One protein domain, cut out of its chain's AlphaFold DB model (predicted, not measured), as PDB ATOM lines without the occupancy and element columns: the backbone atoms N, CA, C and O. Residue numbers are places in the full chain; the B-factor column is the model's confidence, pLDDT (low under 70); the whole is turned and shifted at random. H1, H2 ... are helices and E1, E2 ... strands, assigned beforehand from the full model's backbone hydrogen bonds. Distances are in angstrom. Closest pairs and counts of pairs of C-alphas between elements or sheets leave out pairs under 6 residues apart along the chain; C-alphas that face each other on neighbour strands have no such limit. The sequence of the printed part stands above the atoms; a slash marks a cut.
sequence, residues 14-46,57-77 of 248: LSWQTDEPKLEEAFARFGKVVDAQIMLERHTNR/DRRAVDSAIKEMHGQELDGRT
ATOM      1  N   LEU A  14     194.012 178.844 193.315       75.56
ATOM      2  CA  LEU A  14     193.763 180.286 193.236       75.56
ATOM      3  C   LEU A  14     194.277 180.877 191.912       75.56
ATOM      4  O   LEU A  14     195.332 180.486 191.392       75.56
ATOM      5  N   SER A  15     193.539 181.844 191.366       69.38
ATOM      6  CA  SER A  15     194.000 182.617 190.212       69.38
ATOM      7  C   SER A  15     195.187 183.503 190.589       69.38
ATOM      8  O   SER A  15     195.424 183.833 191.749       69.38
ATOM      9  N   TRP A  16     195.947 183.899 189.573       71.50
ATOM     10  CA  TRP A  16     197.089 184.794 189.719       71.50
ATOM     11  C   TRP A  16     196.674 186.185 190.226       71.50
ATOM     12  O   TRP A  16     197.445 186.838 190.911       71.50
ATOM     13  N   GLN A  17     195.436 186.604 189.964       68.56
ATOM     14  CA  GLN A  17     194.876 187.880 190.425       68.56
ATOM     15  C   GLN A  17     194.090 187.749 191.747       68.56
ATOM     16  O   GLN A  17     193.189 188.540 192.014       68.56
ATOM     17  N   THR A  18     194.348 186.701 192.540       70.50
ATOM     18  CA  THR A  18     193.680 186.505 193.837       70.50
ATOM     19  C   THR A  18     194.610 186.869 194.984       70.50
ATOM     20  O   THR A  18     195.528 186.119 195.313       70.50
ATOM     21  N   ASP A  19     194.334 188.018 195.592       75.19
ATOM     22  CA  ASP A  19     195.055 188.542 196.745       75.19
ATOM     23  C   ASP A  19     194.480 188.057 198.084       75.19
ATOM     24  O   ASP A  19     193.338 187.600 198.191       75.19
ATOM     25  N   GLU A  20     195.284 188.214 199.130       78.25
ATOM     26  CA  GLU A  20     194.986 187.864 200.520       78.25
ATOM     27  C   GLU A  20     193.677 188.467 201.067       78.25
ATOM     28  O   GLU A  20     192.869 187.691 201.573       78.25
ATOM     29  N   PRO A  21     193.357 189.770 200.892       80.62
ATOM     30  CA  PRO A  21     192.067 190.318 201.330       80.62
ATOM     31  C   PRO A  21     190.859 189.698 200.609       80.62
ATOM     32  O   PRO A  21     189.797 189.552 201.206       80.62
ATOM     33  N   LYS A  22     191.005 189.289 199.340       78.94
ATOM     34  CA  LYS A  22     189.924 188.645 198.571       78.94
ATOM     35  C   LYS A  22     189.696 187.202 199.029       78.94
ATOM     36  O   LYS A  22     188.572 186.708 198.998       78.94
ATOM     37  N   LEU A  23     190.767 186.541 199.475       79.00
ATOM     38  CA  LEU A  23     190.711 185.259 200.170       79.00
ATOM     39  C   LEU A  23     189.996 185.428 201.522       79.00
ATOM     40  O   LEU A  23     189.021 184.730 201.788       79.00
ATOM     41  N   GLU A  24     190.443 186.383 202.340       81.88
ATOM     42  CA  GLU A  24     189.888 186.664 203.665       81.88
ATOM     43  C   GLU A  24     188.391 186.990 203.603       81.88
ATOM     44  O   GLU A  24     187.617 186.344 204.303       81.88
ATOM     45  N   GLU A  25     187.953 187.887 202.716       81.12
ATOM     46  CA  GLU A  25     186.536 188.241 202.541       81.12
ATOM     47  C   GLU A  25     185.673 187.024 202.156       81.12
ATOM     48  O   GLU A  25     184.600 186.802 202.728       81.12
ATOM     49  N   ALA A  26     186.160 186.175 201.244       77.12
ATOM     50  CA  ALA A  26     185.451 184.966 200.826       77.12
ATOM     51  C   ALA A  26     185.340 183.915 201.949       77.12
ATOM     52  O   ALA A  26     184.355 183.174 202.005       77.12
ATOM     53  N   PHE A  27     186.321 183.855 202.855       76.88
ATOM     54  CA  PHE A  27     186.319 182.947 204.005       76.88
ATOM     55  C   PHE A  27     185.654 183.532 205.262       76.88
ATOM     56  O   PHE A  27     185.112 182.768 206.063       76.88
ATOM     57  N   ALA A  28     185.584 184.859 205.397       78.69
ATOM     58  CA  ALA A  28     184.940 185.556 206.511       78.69
ATOM     59  C   ALA A  28     183.444 185.218 206.641       78.69
ATOM     60  O   ALA A  28     182.913 185.201 207.752       78.69
ATOM     61  N   ARG A  29     182.767 184.862 205.534       79.06
ATOM     62  CA  ARG A  29     181.365 184.396 205.567       79.06
ATOM     63  C   ARG A  29     181.172 183.063 206.307       79.06
ATOM     64  O   ARG A  29     180.061 182.770 206.736       79.06
ATOM     65  N   PHE A  30     182.226 182.251 206.425       71.81
ATOM     66  CA  PHE A  30     182.195 180.926 207.058       71.81
ATOM     67  C   PHE A  30     182.670 180.934 208.507       71.81
ATOM     68  O   PHE A  30     182.301 180.058 209.288       71.81
ATOM     69  N   GLY A  31     183.496 181.911 208.870       71.44
ATOM     70  CA  GLY A  31     183.960 182.090 210.231       71.44
ATOM     71  C   GLY A  31     185.086 183.103 210.328       71.44
ATOM     72  O   GLY A  31     185.602 183.610 209.335       71.44
ATOM     73  N   LYS A  32     185.476 183.385 211.566       80.12
ATOM     74  CA  LYS A  32     186.506 184.366 211.879       80.12
ATOM     75  C   LYS A  32     187.891 183.835 211.503       80.12
ATOM     76  O   LYS A  32     188.401 182.898 212.126       80.12
ATOM     77  N   VAL A  33     188.478 184.450 210.482       81.50
ATOM     78  CA  VAL A  33     189.885 184.281 210.110       81.50
ATOM     79  C   VAL A  33     190.758 184.961 211.172       81.50
ATOM     80  O   VAL A  33     190.431 186.036 211.670       81.50
ATOM     81  N   VAL A  34     191.837 184.287 211.562       82.06
ATOM     82  CA  VAL A  34     192.867 184.761 212.502       82.06
ATOM     83  C   VAL A  34     194.114 185.217 211.750       82.06
ATOM     84  O   VAL A  34     194.786 186.143 212.187       82.06
ATOM     85  N   ASP A  35     194.432 184.535 210.650       78.12
ATOM     86  CA  ASP A  35     195.618 184.759 209.829       78.12
ATOM     87  C   ASP A  35     195.358 184.206 208.420       78.12
ATOM     88  O   ASP A  35     194.838 183.095 208.278       78.12
ATOM     89  N   ALA A  36     195.715 184.957 207.383       79.19
ATOM     90  CA  ALA A  36     195.722 184.504 205.998       79.19
ATOM     91  C   ALA A  36     197.118 184.758 205.426       79.19
ATOM     92  O   ALA A  36     197.694 185.813 205.664       79.19
ATOM     93  N   GLN A  37     197.672 183.784 204.699       77.75
ATOM     94  CA  GLN A  37     199.015 183.893 204.135       77.75
ATOM     95  C   GLN A  37     199.097 183.238 202.748       77.75
ATOM     96  O   GLN A  37     199.088 182.005 202.622       77.75
ATOM     97  N   ILE A  38     199.232 184.043 201.694       79.94
ATOM     98  CA  ILE A  38     199.438 183.545 200.322       79.94
ATOM     99  C   ILE A  38     200.924 183.249 200.053       79.94
ATOM    100  O   ILE A  38     201.817 184.041 200.350       79.94
ATOM    101  N   MET A  39     201.211 182.091 199.446       73.12
ATOM    102  CA  MET A  39     202.579 181.666 199.128       73.12
ATOM    103  C   MET A  39     202.931 181.961 197.662       73.12
ATOM    104  O   MET A  39     202.530 181.261 196.727       73.12
ATOM    105  N   LEU A  40     203.733 183.007 197.465       72.88
ATOM    106  CA  LEU A  40     204.168 183.509 196.158       72.88
ATOM    107  C   LEU A  40     205.553 182.948 195.762       72.88
ATOM    108  O   LEU A  40     206.446 182.822 196.603       72.88
ATOM    109  N   GLU A  41     205.769 182.625 194.479       59.31
ATOM    110  CA  GLU A  41     207.071 182.154 193.973       59.31
ATOM    111  C   GLU A  41     208.052 183.334 193.858       59.31
ATOM    112  O   GLU A  41     208.057 184.069 192.866       59.31
ATOM    113  N   ARG A  42     208.918 183.517 194.863       57.28
ATOM    114  CA  ARG A  42     209.811 184.693 194.968       57.28
ATOM    115  C   ARG A  42     210.741 184.897 193.759       57.28
ATOM    116  O   ARG A  42     211.141 186.022 193.490       57.28
ATOM    117  N   HIS A  43     211.059 183.838 193.007       56.00
ATOM    118  CA  HIS A  43     211.939 183.903 191.829       56.00
ATOM    119  C   HIS A  43     211.278 184.436 190.553       56.00
ATOM    120  O   HIS A  43     211.981 184.885 189.656       56.00
ATOM    121  N   THR A  44     209.947 184.379 190.443       61.12
ATOM    122  CA  THR A  44     209.219 184.878 189.259       61.12
ATOM    123  C   THR A  44     208.150 185.912 189.606       61.12
ATOM    124  O   THR A  44     207.499 186.426 188.704       61.12
ATOM    125  N   ASN A  45     207.938 186.191 190.900       54.50
ATOM    126  CA  ASN A  45     206.766 186.894 191.439       54.50
ATOM    127  C   ASN A  45     205.419 186.305 190.982       54.50
ATOM    128  O   ASN A  45     204.377 186.939 191.112       54.50
ATOM    129  N   ARG A  46     205.410 185.058 190.491       55.97
ATOM    130  CA  ARG A  46     204.180 184.363 190.120       55.97
ATOM    131  C   ARG A  46     203.622 183.655 191.346       55.97
ATOM    132  O   ARG A  46     204.209 182.724 191.890       55.97
ATOM    133  N   ASP A  57     187.957 178.902 214.801       79.94
ATOM    134  CA  ASP A  57     187.055 177.784 215.093       79.94
ATOM    135  C   ASP A  57     187.161 176.626 214.076       79.94
ATOM    136  O   ASP A  57     187.230 176.813 212.859       79.94
ATOM    137  N   ARG A  58     187.139 175.387 214.588       78.31
ATOM    138  CA  ARG A  58     187.267 174.151 213.794       78.31
ATOM    139  C   ARG A  58     186.005 173.809 212.984       78.31
ATOM    140  O   ARG A  58     186.100 173.107 211.979       78.31
ATOM    141  N   ARG A  59     184.819 174.266 213.395       79.38
ATOM    142  CA  ARG A  59     183.557 174.047 212.662       79.38
ATOM    143  C   ARG A  59     183.484 174.960 211.442       79.38
ATOM    144  O   ARG A  59     183.026 174.514 210.391       79.38
ATOM    145  N   ALA A  60     183.993 176.190 211.558       76.50
ATOM    146  CA  ALA A  60     184.202 177.080 210.414       76.50
ATOM    147  C   ALA A  60     185.099 176.422 209.349       76.50
ATOM    148  O   ALA A  60     184.748 176.426 208.174       76.50
ATOM    149  N   VAL A  61     186.189 175.763 209.765       78.94
ATOM    150  CA  VAL A  61     187.064 174.977 208.872       78.94
ATOM    151  C   VAL A  61     186.324 173.855 208.147       78.94
ATOM    152  O   VAL A  61     186.441 173.750 206.930       78.94
ATOM    153  N   ASP A  62     185.570 173.018 208.863       79.62
ATOM    154  CA  ASP A  62     184.836 171.894 208.259       79.62
ATOM    155  C   ASP A  62     183.795 172.384 207.236       79.62
ATOM    156  O   ASP A  62     183.721 171.886 206.112       79.62
ATOM    157  N   SER A  63     183.073 173.450 207.596       77.75
ATOM    158  CA  SER A  63     182.063 174.092 206.747       77.75
ATOM    159  C   SER A  63     182.693 174.731 205.504       77.75
ATOM    160  O   SER A  63     182.219 174.516 204.389       77.75
ATOM    161  N   ALA A  64     183.805 175.454 205.676       77.00
ATOM    162  CA  ALA A  64     184.552 176.071 204.586       77.00
ATOM    163  C   ALA A  64     185.154 175.022 203.641       77.00
ATOM    164  O   ALA A  64     185.045 175.178 202.429       77.00
ATOM    165  N   ILE A  65     185.731 173.925 204.148       80.50
ATOM    166  CA  ILE A  65     186.197 172.820 203.292       80.50
ATOM    167  C   ILE A  65     185.015 172.254 202.499       80.50
ATOM    168  O   ILE A  65     185.114 172.107 201.287       80.50
ATOM    169  N   LYS A  66     183.879 171.979 203.146       77.12
ATOM    170  CA  LYS A  66     182.727 171.352 202.491       77.12
ATOM    171  C   LYS A  66     182.068 172.219 201.410       77.12
ATOM    172  O   LYS A  66     181.556 171.665 200.443       77.12
ATOM    173  N   GLU A  67     182.052 173.543 201.574       73.31
ATOM    174  CA  GLU A  67     181.319 174.457 200.681       73.31
ATOM    175  C   GLU A  67     182.220 175.250 199.710       73.31
ATOM    176  O   GLU A  67     181.759 175.649 198.637       73.31
ATOM    177  N   MET A  68     183.502 175.458 200.043       70.25
ATOM    178  CA  MET A  68     184.477 176.135 199.169       70.25
ATOM    179  C   MET A  68     185.365 175.174 198.367       70.25
ATOM    180  O   MET A  68     185.974 175.596 197.385       70.25
ATOM    181  N   HIS A  69     185.456 173.889 198.729       74.06
ATOM    182  CA  HIS A  69     186.158 172.910 197.897       74.06
ATOM    183  C   HIS A  69     185.425 172.715 196.564       74.06
ATOM    184  O   HIS A  69     184.282 172.267 196.536       74.06
ATOM    185  N   GLY A  70     186.098 173.022 195.456       69.12
ATOM    186  CA  GLY A  70     185.521 172.927 194.117       69.12
ATOM    187  C   GLY A  70     184.831 174.201 193.620       69.12
ATOM    188  O   GLY A  70     184.288 174.176 192.521       69.12
ATOM    189  N   GLN A  71     184.852 175.308 194.375       71.50
ATOM    190  CA  GLN A  71     184.328 176.590 193.883       71.50
ATOM    191  C   GLN A  71     185.166 177.125 192.721       71.50
ATOM    192  O   GLN A  71     186.380 176.942 192.684       71.50
ATOM    193  N   GLU A  72     184.541 177.838 191.789       68.44
ATOM    194  CA  GLU A  72     185.246 178.509 190.699       68.44
ATOM    195  C   GLU A  72     185.518 179.967 191.071       68.44
ATOM    196  O   GLU A  72     184.604 180.788 191.151       68.44
ATOM    197  N   LEU A  73     186.786 180.301 191.300       65.12
ATOM    198  CA  LEU A  73     187.224 181.653 191.627       65.12
ATOM    199  C   LEU A  73     188.088 182.170 190.475       65.12
ATOM    200  O   LEU A  73     189.138 181.606 190.168       65.12
ATOM    201  N   ASP A  74     187.618 183.235 189.819       61.41
ATOM    202  CA  ASP A  74     188.347 183.919 188.739       61.41
ATOM    203  C   ASP A  74     188.690 182.980 187.552       61.41
ATOM    204  O   ASP A  74     189.758 183.045 186.948       61.41
ATOM    205  N   GLY A  75     187.774 182.053 187.234       65.62
ATOM    206  CA  GLY A  75     187.924 181.084 186.139       65.62
ATOM    207  C   GLY A  75     188.795 179.861 186.459       65.62
ATOM    208  O   GLY A  75     189.192 179.143 185.541       65.62
ATOM    209  N   ARG A  76     189.115 179.607 187.738       68.12
ATOM    210  CA  ARG A  76     189.772 178.369 188.188       68.12
ATOM    211  C   ARG A  76     189.062 177.729 189.369       68.12
ATOM    212  O   ARG A  76     188.650 178.407 190.304       68.12
ATOM    213  N   THR A  77     188.998 176.403 189.353       76.56
ATOM    214  CA  THR A  77     188.521 175.602 190.480       76.56
ATOM    215  C   THR A  77     189.507 175.690 191.648       76.56
ATOM    216  O   THR A  77     190.638 175.205 191.550       76.56
TER     217      THR A  77
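What this domain is: This is residues 14 to 46 and 57 to 77 of the 248 residues of an uncharacterized protein of Eragrostis curvula (weeping love grass) (UniProt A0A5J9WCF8). A strand, E1, folds back alongside a short helix, H1, and the longest helix, H2, is set crosswise near the end of H1 where the chain turns into E1. After H2, a short tail makes a small turn in which residues 72 to 73 pair antiparallel with residues 76 to 77. The printed part has 54 residues, with two named helices and one named strand in the order H1, E1, H2, and its class is mixed, helices and strands. It is only just loose, close to compact, with a radius of gyration of the C-alphas of 12.3 A, and only just elongated, spanning 36 by 24 by 14 A.

Where its parts are: H2, residues 58 to 68, is 15.0 A long from C-alpha 58 at (187.267, 174.151, 213.794) to C-alpha 68 at (184.477, 176.135, 199.169). H1, residues 20 to 28, begins at C-alpha 20 at (194.986, 187.864, 200.520) and measures 11.9 A. E1, residues 33 to 41, measures 23.7 A.

How they stand to each other: H2 and H1 are close but not clearly touching, their closest C-alphas, those of Ala 64 and Phe 27, being 7.1 A apart. Their lines are about perpendicular, at 74 degrees. H1 and E1 have 7 pairs of C-alphas within 8 A, the closest being those of Glu 20 and Ile 38 at 6.2 A. A tight link of 4 residues joins them. E1 and H2 are apart, and E1 pairs with no named strand. In H1 and H2 every O i to N i+4 pair is within hydrogen-bond range.

The domain as a whole: The two C-alphas farthest apart are those of His 43 and Arg 59, at 36.6 A. Residues 47 to 56 are not printed, and C-alphas 46 and 57 are 31.0 A apart across this cut, which falls in the link from E1 to H2. The mean pLDDT of the printed part is 73.4; residues 15, 17, 41 to 46, 70 and 72 to 76 are under 70.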